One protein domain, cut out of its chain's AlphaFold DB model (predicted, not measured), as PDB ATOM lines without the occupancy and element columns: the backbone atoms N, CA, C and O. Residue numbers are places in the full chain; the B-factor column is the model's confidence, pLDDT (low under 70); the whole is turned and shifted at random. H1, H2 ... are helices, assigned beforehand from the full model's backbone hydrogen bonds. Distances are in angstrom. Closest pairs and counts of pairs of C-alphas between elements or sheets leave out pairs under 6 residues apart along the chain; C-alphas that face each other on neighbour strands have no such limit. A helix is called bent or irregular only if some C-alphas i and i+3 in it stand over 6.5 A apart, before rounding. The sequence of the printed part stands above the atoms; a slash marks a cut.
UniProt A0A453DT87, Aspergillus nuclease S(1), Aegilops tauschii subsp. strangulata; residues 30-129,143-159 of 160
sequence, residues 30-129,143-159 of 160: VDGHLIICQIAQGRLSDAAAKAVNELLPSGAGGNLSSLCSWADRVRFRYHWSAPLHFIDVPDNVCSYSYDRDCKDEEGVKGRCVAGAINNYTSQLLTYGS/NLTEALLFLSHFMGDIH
ATOM      1  N   VAL A  30      80.437 148.331  61.252       94.31
ATOM      2  CA  VAL A  30      81.107 147.067  60.896       94.31
ATOM      3  C   VAL A  30      80.561 146.486  59.586       94.31
ATOM      4  O   VAL A  30      81.334 146.188  58.678       94.31
ATOM      5  N   ASP A  31      79.236 146.412  59.446       94.94
ATOM      6  CA  ASP A  31      78.589 145.832  58.264       94.94
ATOM      7  C   ASP A  31      78.935 146.585  56.972       94.94
ATOM      8  O   ASP A  31      79.172 145.957  55.941       94.94
ATOM      9  N   GLY A  32      79.037 147.918  57.031       95.06
ATOM     10  CA  GLY A  32      79.407 148.753  55.888       95.06
ATOM     11  C   GLY A  32      80.784 148.396  55.338       95.06
ATOM     12  O   GLY A  32      80.926 148.067  54.158       95.06
ATOM     13  N   HIS A  33      81.789 148.362  56.215       97.75
ATOM     14  CA  HIS A  33      83.154 147.995  55.829       97.75
ATOM     15  C   HIS A  33      83.261 146.555  55.327       97.75
ATOM     16  O   HIS A  33      83.981 146.290  54.362       97.75
ATOM     17  N   LEU A  34      82.539 145.620  55.950       97.56
ATOM     18  CA  LEU A  34      82.494 144.229  55.500       97.56
ATOM     19  C   LEU A  34      81.912 144.127  54.083       97.56
ATOM     20  O   LEU A  34      82.515 143.473  53.231       97.56
ATOM     21  N   ILE A  35      80.793 144.805  53.808       97.69
ATOM     22  CA  ILE A  35      80.148 144.817  52.487       97.69
ATOM     23  C   ILE A  35      81.081 145.414  51.431       97.69
ATOM     24  O   ILE A  35      81.303 144.786  50.393       97.69
ATOM     25  N   ILE A  36      81.662 146.589  51.696       97.94
ATOM     26  CA  ILE A  36      82.572 147.269  50.761       97.94
ATOM     27  C   ILE A  36      83.751 146.361  50.408       97.94
ATOM     28  O   ILE A  36      84.036 146.143  49.228       97.94
ATOM     29  N   CYS A  37      84.395 145.761  51.409       98.44
ATOM     30  CA  CYS A  37      85.523 144.870  51.173       98.44
ATOM     31  C   CYS A  37      85.143 143.559  50.494       98.44
ATOM     32  O   CYS A  37      85.913 143.059  49.675       98.44
ATOM     33  N   GLN A  38      83.965 143.007  50.787       98.38
ATOM     34  CA  GLN A  38      83.474 141.810  50.112       98.38
ATOM     35  C   GLN A  38      83.243 142.078  48.619       98.38
ATOM     36  O   GLN A  38      83.639 141.272  47.773       98.38
ATOM     37  N   ILE A  39      82.646 143.228  48.289       98.62
ATOM     38  CA  ILE A  39      82.458 143.671  46.902       98.62
ATOM     39  C   ILE A  39      83.817 143.901  46.236       98.62
ATOM     40  O   ILE A  39      84.037 143.409  45.130       98.62
ATOM     41  N   ALA A  40      84.732 144.617  46.895       98.69
ATOM     42  CA  ALA A  40      86.054 144.917  46.354       98.69
ATOM     43  C   ALA A  40      86.854 143.641  46.063       98.69
ATOM     44  O   ALA A  40      87.385 143.489  44.963       98.69
ATOM     45  N   GLN A  41      86.881 142.694  47.007       98.50
ATOM     46  CA  GLN A  41      87.625 141.446  46.864       98.50
ATOM     47  C   GLN A  41      87.142 140.610  45.669       98.50
ATOM     48  O   GLN A  41      87.963 140.063  44.936       98.50
ATOM     49  N   GLY A  42      85.828 140.568  45.420       98.38
ATOM     50  CA  GLY A  42      85.247 139.886  44.257       98.38
ATOM     51  C   GLY A  42      85.535 140.553  42.904       98.38
ATOM     52  O   GLY A  42      85.166 140.004  41.868       98.38
ATOM     53  N   ARG A  43      86.164 141.735  42.895       98.69
ATOM     54  CA  ARG A  43      86.490 142.516  41.688       98.69
ATOM     55  C   ARG A  43      87.993 142.702  41.476       98.69
ATOM     56  O   ARG A  43      88.388 143.444  40.578       98.69
ATOM     57  N   LEU A  44      88.826 142.060  42.294       98.62
ATOM     58  CA  LEU A  44      90.277 142.108  42.138       98.62
ATOM     59  C   LEU A  44      90.709 141.372  40.866       98.62
ATOM     60  O   LEU A  44      90.143 140.345  40.502       98.62
ATOM     61  N   SER A  45      91.754 141.882  40.213       98.62
ATOM     62  CA  SER A  45      92.489 141.106  39.212       98.62
ATOM     63  C   SER A  45      93.234 139.949  39.879       98.62
ATOM     64  O   SER A  45      93.525 140.012  41.074       98.62
ATOM     65  N   ASP A  46      93.632 138.931  39.113       98.44
ATOM     66  CA  ASP A  46      94.380 137.782  39.649       98.44
ATOM     67  C   ASP A  46      95.656 138.205  40.396       98.44
ATOM     68  O   ASP A  46      95.968 137.683  41.467       98.44
ATOM     69  N   ALA A  47      96.370 139.207  39.870       97.00
ATOM     70  CA  ALA A  47      97.566 139.754  40.505       97.00
ATOM     71  C   ALA A  47      97.253 140.422  41.856       97.00
ATOM     72  O   ALA A  47      97.960 140.189  42.838       97.00
ATOM     73  N   ALA A  48      96.182 141.220  41.927       97.81
ATOM     74  CA  ALA A  48      95.772 141.878  43.164       97.81
ATOM     75  C   ALA A  48      95.201 140.876  44.181       97.81
ATOM     76  O   ALA A  48      95.530 140.952  45.361       97.81
ATOM     77  N   ALA A  49      94.413 139.895  43.732       98.19
ATOM     78  CA  ALA A  49      93.895 138.820  44.573       98.19
ATOM     79  C   ALA A  49      95.032 137.988  45.185       98.19
ATOM     80  O   ALA A  49      94.996 137.670  46.375       98.19
ATOM     81  N   LYS A  50      96.077 137.691  44.401       97.00
ATOM     82  CA  LYS A  50      97.292 137.036  44.896       97.00
ATOM     83  C   LYS A  50      97.984 137.877  45.973       97.00
ATOM     84  O   LYS A  50      98.248 137.354  47.051       97.00
ATOM     85  N   ALA A  51      98.222 139.163  45.715       96.50
ATOM     86  CA  ALA A  51      98.859 140.059  46.683       96.50
ATOM     87  C   ALA A  51      98.052 140.188  47.987       96.50
ATOM     88  O   ALA A  51      98.616 140.101  49.074       96.50
ATOM     89  N   VAL A  52      96.726 140.332  47.893       97.81
ATOM     90  CA  VAL A  52      95.831 140.366  49.061       97.81
ATOM     91  C   VAL A  52      95.936 139.070  49.861       97.81
ATOM     92  O   VAL A  52      96.119 139.125  51.073       97.81
ATOM     93  N   ASN A  53      95.894 137.909  49.204       96.62
ATOM     94  CA  ASN A  53      96.046 136.620  49.883       96.62
ATOM     95  C   ASN A  53      97.416 136.452  50.561       96.62
ATOM     96  O   ASN A  53      97.485 135.849  51.626       96.62
ATOM     97  N   GLU A  54      98.491 136.982  49.973       96.00
ATOM     98  CA  GLU A  54      99.842 136.936  50.558       96.00
ATOM     99  C   GLU A  54     100.003 137.879  51.759       96.00
ATOM    100  O   GLU A  54     100.730 137.559  52.698       96.00
ATOM    101  N   LEU A  55      99.329 139.032  51.741       96.50
ATOM    102  CA  LEU A  55      99.398 140.030  52.811       96.50
ATOM    103  C   LEU A  55      98.442 139.746  53.973       96.50
ATOM    104  O   LEU A  55      98.689 140.211  55.088       96.50
ATOM    105  N   LEU A  56      97.346 139.023  53.744       97.31
ATOM    106  CA  LEU A  56      96.404 138.676  54.803       97.31
ATOM    107  C   LEU A  56      97.013 137.651  55.778       97.31
ATOM    108  O   LEU A  56      97.670 136.697  55.360       97.31
ATOM    109  N   PRO A  57      96.769 137.789  57.094       95.31
ATOM    110  CA  PRO A  57      97.198 136.783  58.055       95.31
ATOM    111  C   PRO A  57      96.441 135.470  57.826       95.31
ATOM    112  O   PRO A  57      95.264 135.473  57.463       95.31
ATOM    113  N   SER A  58      97.078 134.337  58.128       93.19
ATOM    114  CA  SER A  58      96.492 133.000  57.933       93.19
ATOM    115  C   SER A  58      95.121 132.826  58.600       93.19
ATOM    116  O   SER A  58      94.234 132.195  58.030       93.19
ATOM    117  N   GLY A  59      94.913 133.440  59.770       93.00
ATOM    118  CA  GLY A  59      93.636 133.422  60.490       93.00
ATOM    119  C   GLY A  59      92.464 134.091  59.758       93.00
ATOM    120  O   GLY A  59      91.320 133.824  60.108       93.00
ATOM    121  N   ALA A  60      92.721 134.920  58.739       95.12
ATOM    122  CA  ALA A  60      91.674 135.513  57.904       95.12
ATOM    123  C   ALA A  60      91.124 134.537  56.847       95.12
ATOM    124  O   ALA A  60      90.115 134.837  56.216       95.12
ATOM    125  N   GLY A  61      91.786 133.397  56.605       95.38
ATOM    126  CA  GLY A  61      91.340 132.411  55.612       95.38
ATOM    127  C   GLY A  61      91.226 132.972  54.190       95.38
ATOM    128  O   GLY A  61      90.354 132.550  53.436       95.38
ATOM    129  N   GLY A  62      92.051 133.969  53.848       95.88
ATOM    130  CA  GLY A  62      91.976 134.685  52.571       95.88
ATOM    131  C   GLY A  62      90.773 135.623  52.438       95.88
ATOM    132  O   GLY A  62      90.533 136.132  51.352       95.88
ATOM    133  N   ASN A  63      90.002 135.877  53.500       97.88
ATOM    134  CA  ASN A  63      88.848 136.770  53.462       97.88
ATOM    135  C   ASN A  63      89.213 138.184  53.951       97.88
ATOM    136  O   ASN A  63      89.346 138.412  55.158       97.88
ATOM    137  N   LEU A  64      89.317 139.146  53.030       98.44
ATOM    138  CA  LEU A  64      89.627 140.545  53.343       98.44
ATOM    139  C   LEU A  64      88.531 141.189  54.201       98.44
ATOM    140  O   LEU A  64      88.846 141.896  55.160       98.44
ATOM    141  N   SER A  65      87.253 140.911  53.910       97.88
ATOM    142  CA  SER A  65      86.127 141.539  54.616       97.88
ATOM    143  C   SER A  65      86.147 141.252  56.118       97.88
ATOM    144  O   SER A  65      85.839 142.139  56.911       97.88
ATOM    145  N   SER A  66      86.639 140.074  56.525       97.50
ATOM    146  CA  SER A  66      86.774 139.680  57.936       97.50
ATOM    147  C   SER A  66      87.656 140.620  58.776       97.50
ATOM    148  O   SER A  66      87.530 140.672  60.004       97.50
ATOM    149  N   LEU A  67      88.535 141.392  58.127       98.06
ATOM    150  CA  LEU A  67      89.457 142.322  58.776       98.06
ATOM    151  C   LEU A  67      89.203 143.789  58.422       98.06
ATOM    152  O   LEU A  67      89.897 144.651  58.956       98.06
ATOM    153  N   CYS A  68      88.199 144.113  57.610       97.25
ATOM    154  CA  CYS A  68      88.006 145.493  57.163       97.25
ATOM    155  C   CYS A  68      87.516 146.468  58.232       97.25
ATOM    156  O   CYS A  68      87.664 147.664  58.043       97.25
ATOM    157  N   SER A  69      87.031 146.001  59.382       97.00
ATOM    158  CA  SER A  69      86.772 146.857  60.560       97.00
ATOM    159  C   SER A  69      87.931 146.856  61.565       97.00
ATOM    160  O   SER A  69      87.764 147.216  62.729       97.00
ATOM    161  N   TRP A  70      89.118 146.369  61.182       98.12
ATOM    162  CA  TRP A  70      90.275 146.337  62.079       98.12
ATOM    163  C   TRP A  70      90.776 147.739  62.441       98.12
ATOM    164  O   TRP A  70      91.115 147.955  63.606       98.12
ATOM    165  N   ALA A  71      90.776 148.683  61.493       98.31
ATOM    166  CA  ALA A  71      91.262 150.048  61.708       98.31
ATOM    167  C   ALA A  71      90.473 150.778  62.814       98.31
ATOM    168  O   ALA A  71      91.075 151.419  63.678       98.31
ATOM    169  N   ASP A  72      89.152 150.582  62.864       97.62
ATOM    170  CA  ASP A  72      88.286 151.059  63.950       97.62
ATOM    171  C   ASP A  72      88.716 150.552  65.326       97.62
ATOM    172  O   ASP A  72      88.732 151.291  66.310       97.62
ATOM    173  N   ARG A  73      89.083 149.269  65.418       96.44
ATOM    174  CA  ARG A  73      89.482 148.660  66.695       96.44
ATOM    175  C   ARG A  73      90.821 149.196  67.173       96.44
ATOM    176  O   ARG A  73      91.019 149.375  68.375       96.44
ATOM    177  N   VAL A  74      91.757 149.423  66.251       97.75
ATOM    178  CA  VAL A  74      93.103 149.866  66.619       97.75
ATOM    179  C   VAL A  74      93.210 151.364  66.825       97.75
ATOM    180  O   VAL A  74      94.173 151.756  67.463       97.75
ATOM    181  N   ARG A  75      92.241 152.200  66.428       96.19
ATOM    182  CA  ARG A  75      92.325 153.663  66.640       96.19
ATOM    183  C   ARG A  75      92.462 154.092  68.107       96.19
ATOM    184  O   ARG A  75      92.961 155.172  68.392       96.19
ATOM    185  N   PHE A  76      92.073 153.232  69.050       94.62
ATOM    186  CA  PHE A  76      92.270 153.449  70.491       94.62
ATOM    187  C   PHE A  76      93.612 152.929  71.021       94.62
ATOM    188  O   PHE A  76      93.994 153.239  72.140       94.62
ATOM    189  N   ARG A  77      94.322 152.102  70.250       97.50
ATOM    190  CA  ARG A  77      95.677 151.620  70.565       97.50
ATOM    191  C   ARG A  77      96.729 152.443  69.826       97.50
ATOM    192  O   ARG A  77      97.778 152.772  70.363       97.50
ATOM    193  N   TYR A  78      96.430 152.758  68.580       97.56
ATOM    194  CA  TYR A  78      97.156 153.614  67.670       97.56
ATOM    195  C   TYR A  78      96.410 154.945  67.625       97.56
ATOM    196  O   TYR A  78      95.751 155.256  66.644       97.56
ATOM    197  N   HIS A  79      96.482 155.726  68.706       97.06
ATOM    198  CA  HIS A  79      95.749 156.998  68.805       97.06
ATOM    199  C   HIS A  79      96.024 157.944  67.633       97.06
ATOM    200  O   HIS A  79      95.136 158.660  67.183       97.06
ATOM    201  N   TRP A  80      97.233 157.876  67.070       97.31
ATOM    202  CA  TRP A  80      97.609 158.618  65.873       97.31
ATOM    203  C   TRP A  80      96.752 158.282  64.643       97.31
ATOM    204  O   TRP A  80      96.756 159.065  63.697       97.31
ATOM    205  N   SER A  81      96.067 157.138  64.607       98.38
ATOM    206  CA  SER A  81      95.244 156.733  63.470       98.38
ATOM    207  C   SER A  81      93.807 157.231  63.576       98.38
ATOM    208  O   SER A  81      93.088 157.109  62.596       98.38
ATOM    209  N   ALA A  82      93.364 157.760  64.721       98.12
ATOM    210  CA  ALA A  82      91.971 158.174  64.900       98.12
ATOM    211  C   ALA A  82      91.534 159.300  63.938       98.12
ATOM    212  O   ALA A  82      90.507 159.114  63.288       98.12
ATOM    213  N   PRO A  83      92.315 160.382  63.724       98.44
ATOM    214  CA  PRO A  83      91.954 161.431  62.760       98.44
ATOM    215  C   PRO A  83      91.969 160.960  61.297       98.44
ATOM    216  O   PRO A  83      91.496 161.648  60.403       98.44
ATOM    217  N   LEU A  84      92.524 159.776  61.021       98.81
ATOM    218  CA  LEU A  84      92.613 159.237  59.663       98.81
ATOM    219  C   LEU A  84      91.288 158.648  59.161       98.81
ATOM    220  O   LEU A  84      91.220 158.255  58.007       98.81
ATOM    221  N   HIS A  85      90.260 158.572  60.009       98.50
ATOM    222  CA  HIS A  85      88.937 158.027  59.673       98.50
ATOM    223  C   HIS A  85      88.002 159.062  59.030       98.50
ATOM    224  O   HIS A  85      86.935 158.707  58.547       98.50
ATOM    225  N   PHE A  86      88.356 160.349  59.036       98.19
ATOM    226  CA  PHE A  86      87.462 161.412  58.572       98.19
ATOM    227  C   PHE A  86      88.229 162.629  58.033       98.19
ATOM    228  O   PHE A  86      89.463 162.642  57.965       98.19
ATOM    229  N   ILE A  87      87.470 163.626  57.581       98.44
ATOM    230  CA  ILE A  87      87.916 164.982  57.251       98.44
ATOM    231  C   ILE A  87      86.894 165.937  57.861       98.44
ATOM    232  O   ILE A  87      85.714 165.850  57.520       98.44
ATOM    233  N   ASP A  88      87.352 166.881  58.677       97.38
ATOM    234  CA  ASP A  88      86.518 167.998  59.109       97.38
ATOM    235  C   ASP A  88      86.602 169.142  58.100       97.38
ATOM    236  O   ASP A  88      87.681 169.598  57.709       97.38
ATOM    237  N   VAL A  89      85.436 169.614  57.669       97.00
ATOM    238  CA  VAL A  89      85.285 170.749  56.755       97.00
ATOM    239  C   VAL A  89      84.637 171.900  57.527       97.00
ATOM    240  O   VAL A  89      83.739 171.645  58.329       97.00
ATOM    241  N   PRO A  90      85.052 173.165  57.312       96.06
ATOM    242  CA  PRO A  90      84.435 174.301  57.985       96.06
ATOM    243  C   PRO A  90      82.915 174.351  57.803       96.06
ATOM    244  O   PRO A  90      82.397 174.137  56.703       96.06
ATOM    245  N   ASP A  91      82.217 174.734  58.870       94.69
ATOM    246  CA  ASP A  91      80.769 174.915  58.846       94.69
ATOM    247  C   ASP A  91      80.334 175.847  57.710       94.69
ATOM    248  O   ASP A  91      80.956 176.877  57.433       94.69
ATOM    249  N   ASN A  92      79.203 175.514  57.086       93.56
ATOM    250  CA  ASN A  92      78.598 176.267  55.980       93.56
ATOM    251  C   ASN A  92      79.454 176.332  54.702       93.56
ATOM    252  O   ASN A  92      79.144 177.101  53.789       93.56
ATOM    253  N   VAL A  93      80.499 175.507  54.603       92.44
ATOM    254  CA  VAL A  93      81.281 175.321  53.382       92.44
ATOM    255  C   VAL A  93      80.990 173.930  52.824       92.44
ATOM    256  O   VAL A  93      81.552 172.936  53.260       92.44
ATOM    257  N   CYS A  94      80.129 173.839  51.809       94.75
ATOM    258  CA  CYS A  94      79.839 172.576  51.113       94.75
ATOM    259  C   CYS A  94      80.916 172.234  50.066       94.75
ATOM    260  O   CYS A  94      80.603 171.871  48.931       94.75
ATOM    261  N   SER A  95      82.191 172.430  50.402       96.88
ATOM    262  CA  SER A  95      83.317 172.131  49.518       96.88
ATOM    263  C   SER A  95      84.528 171.669  50.309       96.88
ATOM    264  O   SER A  95      84.824 172.201  51.374       96.88
ATOM    265  N   TYR A  96      85.251 170.709  49.745       97.75
ATOM    266  CA  TYR A  96      86.484 170.169  50.299       97.75
ATOM    267  C   TYR A  96      87.708 170.743  49.573       97.75
ATOM    268  O   TYR A  96      87.718 170.859  48.343       97.75
ATOM    269  N   SER A  97      88.756 171.071  50.328       98.25
ATOM    270  CA  SER A  97      90.080 171.428  49.816       98.25
ATOM    271  C   SER A  97      91.164 170.734  50.637       98.25
ATOM    272  O   SER A  97      91.271 170.958  51.842       98.25
ATOM    273  N   TYR A  98      92.010 169.934  49.979       98.31
ATOM    274  CA  TYR A  98      93.047 169.141  50.648       98.31
ATOM    275  C   TYR A  98      93.947 169.988  51.558       98.31
ATOM    276  O   TYR A  98      94.132 169.653  52.723       98.31
ATOM    277  N   ASP A  99      94.458 171.116  51.058       97.88
ATOM    278  CA  ASP A  99      95.389 171.970  51.809       97.88
ATOM    279  C   ASP A  99      94.757 172.649  53.031       97.88
ATOM    280  O   ASP A  99      95.465 172.984  53.985       97.88
ATOM    281  N   ARG A 100      93.439 172.879  52.992       97.69
ATOM    282  CA  ARG A 100      92.684 173.533  54.066       97.69
ATOM    283  C   ARG A 100      92.213 172.531  55.118       97.69
ATOM    284  O   ARG A 100      92.331 172.824  56.313       97.69
ATOM    285  N   ASP A 101      91.700 171.391  54.659       98.56
ATOM    286  CA  ASP A 101      90.870 170.474  55.449       98.56
ATOM    287  C   ASP A 101      91.601 169.184  55.835       98.56
ATOM    288  O   ASP A 101      91.277 168.576  56.847       98.56
ATOM    289  N   CYS A 102      92.613 168.744  55.075       98.69
ATOM    290  CA  CYS A 102      93.316 167.502  55.398       98.69
ATOM    291  C   CYS A 102      94.385 167.712  56.475       98.69
ATOM    292  O   CYS A 102      95.580 167.839  56.180       98.69
ATOM    293  N   LYS A 103      93.956 167.747  57.731       98.62
ATOM    294  CA  LYS A 103      94.794 167.884  58.927       98.62
ATOM    295  C   LYS A 103      94.068 167.293  60.137       98.62
ATOM    296  O   LYS A 103      92.853 167.153  60.087       98.62
ATOM    297  N   ASP A 104      94.808 166.975  61.193       98.06
ATOM    298  CA  ASP A 104      94.211 166.640  62.490       98.06
ATOM    299  C   ASP A 104      93.907 167.901  63.323       98.06
ATOM    300  O   ASP A 104      94.127 169.032  62.876       98.06
ATOM    301  N   GLU A 105      93.399 167.696  64.539       95.69
ATOM    302  CA  GLU A 105      93.033 168.745  65.503       95.69
ATOM    303  C   GLU A 105      94.220 169.642  65.884       95.69
ATOM    304  O   GLU A 105      94.068 170.839  66.135       95.69
ATOM    305  N   GLU A 106      95.434 169.089  65.877       96.81
ATOM    306  CA  GLU A 106      96.676 169.825  66.108       96.81
ATOM    307  C   GLU A 106      97.164 170.591  64.863       96.81
ATOM    308  O   GLU A 106      98.177 171.298  64.911       96.81
ATOM    309  N   GLY A 107      96.452 170.483  63.738       97.12
ATOM    310  CA  GLY A 107      96.766 171.160  62.483       97.12
ATOM    311  C   GLY A 107      97.883 170.496  61.675       97.12
ATOM    312  O   GLY A 107      98.415 171.109  60.741       97.12
ATOM    313  N   VAL A 108      98.252 169.253  61.990       98.12
ATOM    314  CA  VAL A 108      99.288 168.518  61.265       98.12
ATOM    315  C   VAL A 108      98.727 168.045  59.922       98.12
ATOM    316  O   VAL A 108      97.849 167.187  59.836       98.12
ATOM    317  N   LYS A 109      99.264 168.615  58.839       98.25
ATOM    318  CA  LYS A 109      98.814 168.356  57.466       98.25
ATOM    319  C   LYS A 109      98.921 166.881  57.070       98.25
ATOM    320  O   LYS A 109      99.852 166.178  57.460       98.25
ATOM    321  N   GLY A 110      97.990 166.440  56.228       98.19
ATOM    322  CA  GLY A 110      97.930 165.085  55.678       98.19
ATOM    323  C   GLY A 110      97.320 164.045  56.620       98.19
ATOM    324  O   GLY A 110      97.150 162.895  56.217       98.19
ATOM    325  N   ARG A 111      96.970 164.416  57.857       98.50
ATOM    326  CA  ARG A 111      96.380 163.509  58.853       98.50
ATOM    327  C   ARG A 111      94.857 163.561  58.804       98.50
ATOM    328  O   ARG A 111      94.209 164.026  59.725       98.50
ATOM    329  N   CYS A 112      94.329 163.085  57.685       98.81
ATOM    330  CA  CYS A 112      92.906 162.911  57.408       98.81
ATOM    331  C   CYS A 112      92.708 161.651  56.546       98.81
ATOM    332  O   CYS A 112      93.695 161.109  56.030       98.81
ATOM    333  N   VAL A 113      91.468 161.220  56.295       98.81
ATOM    334  CA  VAL A 113      91.201 160.011  55.485       98.81
ATOM    335  C   VAL A 113      91.775 160.072  54.062       98.81
ATOM    336  O   VAL A 113      92.407 159.118  53.610       98.81
ATOM    337  N   ALA A 114      91.692 161.216  53.376       98.81
ATOM    338  CA  ALA A 114      92.286 161.371  52.042       98.81
ATOM    339  C   ALA A 114      93.824 161.262  52.064       98.81
ATOM    340  O   ALA A 114      94.433 160.652  51.184       98.81
ATOM    341  N   GLY A 115      94.471 161.829  53.087       98.81
ATOM    342  CA  GLY A 115      95.916 161.701  53.269       98.81
ATOM    343  C   GLY A 115      96.338 160.279  53.636       98.81
ATOM    344  O   GLY A 115      97.344 159.787  53.122       98.81
ATOM    345  N   ALA A 116      95.534 159.582  54.441       98.81
ATOM    346  CA  ALA A 116      95.750 158.182  54.779       98.81
ATOM    347  C   ALA A 116      95.661 157.276  53.544       98.81
ATOM    348  O   ALA A 116      96.550 156.450  53.336       98.81
ATOM    349  N   ILE A 117      94.659 157.474  52.680       98.88
ATOM    350  CA  ILE A 117      94.532 156.748  51.407       98.88
ATOM    351  C   ILE A 117      95.789 156.935  50.551       98.88
ATOM    352  O   ILE A 117      96.375 155.943  50.112       98.88
ATOM    353  N   ASN A 118      96.262 158.174  50.371       98.56
ATOM    354  CA  ASN A 118      97.495 158.446  49.622       98.56
ATOM    355  C   ASN A 118      98.713 157.744  50.241       98.56
ATOM    356  O   ASN A 118      99.512 157.130  49.527       98.56
ATOM    357  N   ASN A 119      98.842 157.804  51.568       98.38
ATOM    358  CA  ASN A 119      99.943 157.190  52.304       98.38
ATOM    359  C   ASN A 119      99.955 155.666  52.119       98.38
ATOM    360  O   ASN A 119     100.924 155.113  51.603       98.38
ATOM    361  N   TYR A 120      98.870 154.977  52.474       98.38
ATOM    362  CA  TYR A 120      98.830 153.514  52.440       98.38
ATOM    363  C   TYR A 120      98.799 152.944  51.019       98.38
ATOM    364  O   TYR A 120      99.370 151.878  50.789       98.38
ATOM    365  N   THR A 121      98.258 153.683  50.045       98.12
ATOM    366  CA  THR A 121      98.443 153.354  48.622       98.12
ATOM    367  C   THR A 121      99.926 153.397  48.249       98.12
ATOM    368  O   THR A 121     100.442 152.435  47.685       98.12
ATOM    369  N   SER A 122     100.645 154.461  48.626       96.75
ATOM    370  CA  SER A 122     102.085 154.596  48.348       96.75
ATOM    371  C   SER A 122     102.917 153.502  49.021       96.75
ATOM    372  O   SER A 122     103.868 152.997  48.427       96.75
ATOM    373  N   GLN A 123     102.543 153.087  50.234       95.50
ATOM    374  CA  GLN A 123     103.179 151.956  50.911       95.50
ATOM    375  C   GLN A 123     102.957 150.649  50.139       95.50
ATOM    376  O   GLN A 123     103.915 149.915  49.901       95.50
ATOM    377  N   LEU A 124     101.730 150.367  49.686       95.25
ATOM    378  CA  LEU A 124     101.417 149.147  48.931       95.25
ATOM    379  C   LEU A 124     102.069 149.103  47.544       95.25
ATOM    380  O   LEU A 124     102.353 148.010  47.062       95.25
ATOM    381  N   LEU A 125     102.398 150.245  46.931       94.00
ATOM    382  CA  LEU A 125     103.198 150.275  45.695       94.00
ATOM    383  C   LEU A 125     104.608 149.695  45.875       94.00
ATOM    384  O   LEU A 125     105.243 149.308  44.898       94.00
ATOM    385  N   THR A 126     105.100 149.592  47.113       91.25
ATOM    386  CA  THR A 126     106.380 148.931  47.397       91.25
ATOM    387  C   THR A 126     106.275 147.399  47.382       91.25
ATOM    388  O   THR A 126     107.301 146.715  47.363       91.25
ATOM    389  N   TYR A 127     105.061 146.838  47.328       89.06
ATOM    390  CA  TYR A 127     104.825 145.397  47.253       89.06
ATOM    391  C   TYR A 127     105.572 144.749  46.077       89.06
ATOM    392  O   TYR A 127     105.510 145.221  44.945       89.06
ATOM    393  N   GLY A 128     106.286 143.652  46.340       81.25
ATOM    394  CA  GLY A 128     107.040 142.920  45.314       81.25
ATOM    395  C   GLY A 128     108.350 143.582  44.867       81.25
ATOM    396  O   GLY A 128     109.065 143.007  44.045       81.25
ATOM    397  N   SER A 129     108.716 144.745  45.416       79.75
ATOM    398  CA  SER A 129     110.026 145.352  45.161       79.75
ATOM    399  C   SER A 129     111.137 144.515  45.807       79.75
ATOM    400  O   SER A 129     111.098 144.226  47.003       79.75
ATOM    401  N   ASN A 143     104.707 147.936  57.408       94.06
ATOM    402  CA  ASN A 143     103.884 146.746  57.566       94.06
ATOM    403  C   ASN A 143     102.790 146.754  56.488       94.06
ATOM    404  O   ASN A 143     101.763 147.414  56.633       94.06
ATOM    405  N   LEU A 144     103.017 146.028  55.391       95.75
ATOM    406  CA  LEU A 144     102.101 146.030  54.246       95.75
ATOM    407  C   LEU A 144     100.757 145.342  54.530       95.75
ATOM    408  O   LEU A 144      99.772 145.659  53.867       95.75
ATOM    409  N   THR A 145     100.678 144.469  55.539       97.19
ATOM    410  CA  THR A 145      99.389 143.957  56.026       97.19
ATOM    411  C   THR A 145      98.583 145.087  56.657       97.19
ATOM    412  O   THR A 145      97.427 145.280  56.296       97.19
ATOM    413  N   GLU A 146      99.183 145.875  57.555       98.00
ATOM    414  CA  GLU A 146      98.500 147.044  58.128       98.00
ATOM    415  C   GLU A 146      98.134 148.056  57.039       98.00
ATOM    416  O   GLU A 146      97.017 148.564  57.050       98.00
ATOM    417  N   ALA A 147      99.013 148.293  56.058       98.19
ATOM    418  CA  ALA A 147      98.714 149.180  54.935       98.19
ATOM    419  C   ALA A 147      97.500 148.713  54.118       98.19
ATOM    420  O   ALA A 147      96.627 149.523  53.809       98.19
ATOM    421  N   LEU A 148      97.400 147.412  53.819       98.62
ATOM    422  CA  LEU A 148      96.236 146.828  53.149       98.62
ATOM    423  C   LEU A 148      94.954 147.023  53.966       98.62
ATOM    424  O   LEU A 148      93.935 147.434  53.409       98.62
ATOM    425  N   LEU A 149      94.994 146.737  55.269       98.62
ATOM    426  CA  LEU A 149      93.815 146.846  56.132       98.62
ATOM    427  C   LEU A 149      93.370 148.300  56.314       98.62
ATOM    428  O   LEU A 149      92.177 148.582  56.219       98.62
ATOM    429  N   PHE A 150      94.313 149.220  56.517       98.81
ATOM    430  CA  PHE A 150      94.026 150.649  56.591       98.81
ATOM    431  C   PHE A 150      93.454 151.176  55.280       98.81
ATOM    432  O   PHE A 150      92.398 151.795  55.299       98.81
ATOM    433  N   LEU A 151      94.093 150.896  54.138       98.81
ATOM    434  CA  LEU A 151      93.592 151.365  52.845       98.81
ATOM    435  C   LEU A 151      92.179 150.840  52.564       98.81
ATOM    436  O   LEU A 151      91.312 151.606  52.156       98.81
ATOM    437  N   SER A 152      91.942 149.549  52.811       98.69
ATOM    438  CA  SER A 152      90.632 148.926  52.578       98.69
ATOM    439  C   SER A 152      89.537 149.555  53.442       98.69
ATOM    440  O   SER A 152      88.425 149.767  52.964       98.69
ATOM    441  N   HIS A 153      89.855 149.884  54.697       98.75
ATOM    442  CA  HIS A 153      88.934 150.551  55.613       98.75
ATOM    443  C   HIS A 153      88.668 152.006  55.212       98.75
ATOM    444  O   HIS A 153      87.515 152.380  55.011       98.75
ATOM    445  N   PHE A 154      89.728 152.794  55.009       98.81
ATOM    446  CA  PHE A 154      89.645 154.226  54.711       98.81
ATOM    447  C   PHE A 154      89.002 154.525  53.359       98.81
ATOM    448  O   PHE A 154      88.341 155.549  53.198       98.81
ATOM    449  N   MET A 155      89.130 153.616  52.389       98.69
ATOM    450  CA  MET A 155      88.350 153.704  51.156       98.69
ATOM    451  C   MET A 155      86.843 153.591  51.403       98.69
ATOM    452  O   MET A 155      86.076 154.151  50.626       98.69
ATOM    453  N   GLY A 156      86.414 152.894  52.456       97.81
ATOM    454  CA  GLY A 156      85.025 152.904  52.903       97.81
ATOM    455  C   GLY A 156      84.652 154.206  53.608       97.81
ATOM    456  O   GLY A 156      83.659 154.819  53.233       97.81
ATOM    457  N   ASP A 157      85.478 154.658  54.554       98.25
ATOM    458  CA  ASP A 157      85.226 155.887  55.326       98.25
ATOM    459  C   ASP A 157      85.039 157.120  54.446       98.25
ATOM    460  O   ASP A 157      84.108 157.889  54.652       98.25
ATOM    461  N   ILE A 158      85.882 157.300  53.422       98.25
ATOM    462  CA  ILE A 158      85.783 158.470  52.536       98.25
ATOM    463  C   ILE A 158      84.499 158.482  51.680       98.25
ATOM    464  O   ILE A 158      84.178 159.504  51.080       98.25
ATOM    465  N   HIS A 159      83.793 157.350  51.582       96.94
ATOM    466  CA  HIS A 159      82.521 157.218  50.863       96.94
ATOM    467  C   HIS A 159      81.295 157.268  51.787       96.94
ATOM    468  O   HIS A 159      80.181 157.054  51.305       96.94
TER     469      HIS A 159
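Overview. This is residues 30 to 129 and 143 to 159 of the 160 residues of the protein "Aspergillus nuclease S(1)" of Aegilops tauschii subsp. strangulata (UniProt A0A453DT87). Look first at H7, a helix through the middle of the domain, with H6 side by side with it and running back the opposite way. H1, H2, H3 and H4 are set round H7, with H2 towards one end of the longest axis; at the other end short H5 and the long links before and after it make a small, loop-rich head. The printed part has 117 residues with seven named helices, H1 to H7 in chain order, and no named strand: all helix, mostly crossed in its packing. It is compact, with a radius of gyration of the C-alphas of 14.9 A and spans of 44 by 33 by 28 A.

Arrangement. Begin at H7, residues 144 to 157, the hub, which touches five helices. H6, residues 113 to 124, touches it at a shallow tilt of 30 degrees, opposite ways; their closest C-alphas, Tyr 120 and Ala 147, are 5.0 A apart. Look at residues 152 to 156 of H7 for H1, residues 30 to 41, which touches it with residues 32 to 37 alone, at a steep tilt of 67 degrees; the closest C-alphas are His 33 and Gly 156, 6.0 A. H2, residues 46 to 55, touches residues 144 to 148 of H7, closest at the C-alphas of Leu 55 and Thr 145, 5.1 A; its steep tilt of 67 degrees is only just short of about perpendicular. H3, residues 70 to 74, touches residues 149 to 153 of H7, closest at the C-alphas of Ala 71 and Phe 150, 5.8 A. H4, residues 79 to 85, is irregular, with C-alphas 80 and 83 7.0 A apart. It touches H6 about perpendicular at 74 degrees, closest at the C-alphas of Leu 84 and Val 113, 4.5 A. H4 and H7 only just touch, with 3 pairs of C-alphas within 8 A, closest at His 85 and Asp 157, 6.1 A. H5, residues 98 to 101, touches no helix; it is close to H6 but not clearly touching, the closest C-alphas being Tyr 98 and Ala 114, 7.9 A. In H1, H2, H3 and H6 every O i to N i+4 pair is within hydrogen-bond range; H7 has 9 of 10, H4 has 0 of 3 but 3 of 4 O i to N i+3 pairs, and H5 is too short for an i+4 pair.

Along the chain. Find C-alpha 144 at (102.101, 146.030, 54.246); from there H7 runs 19.6 A to C-alpha 157 at (85.226, 155.887, 55.326). H1 starts at C-alpha 30, (81.107, 147.067, 60.896), and runs 16.5 A. H6 measures 16.3 A, H2 14.3 A and H4 11.4 A from first to last C-alpha.

Size, cuts and confidence. The two C-alphas farthest apart are Ser 58 and Asn 92, 46.9 A. Residues 130 to 142 are not printed; C-alphas 129 and 143 are 13.9 A apart across this cut. The links H2 to H3, H4 to H5 and H5 to H6 are long. Mean pLDDT of the printed part is 97.0, and no printed residue is under 70.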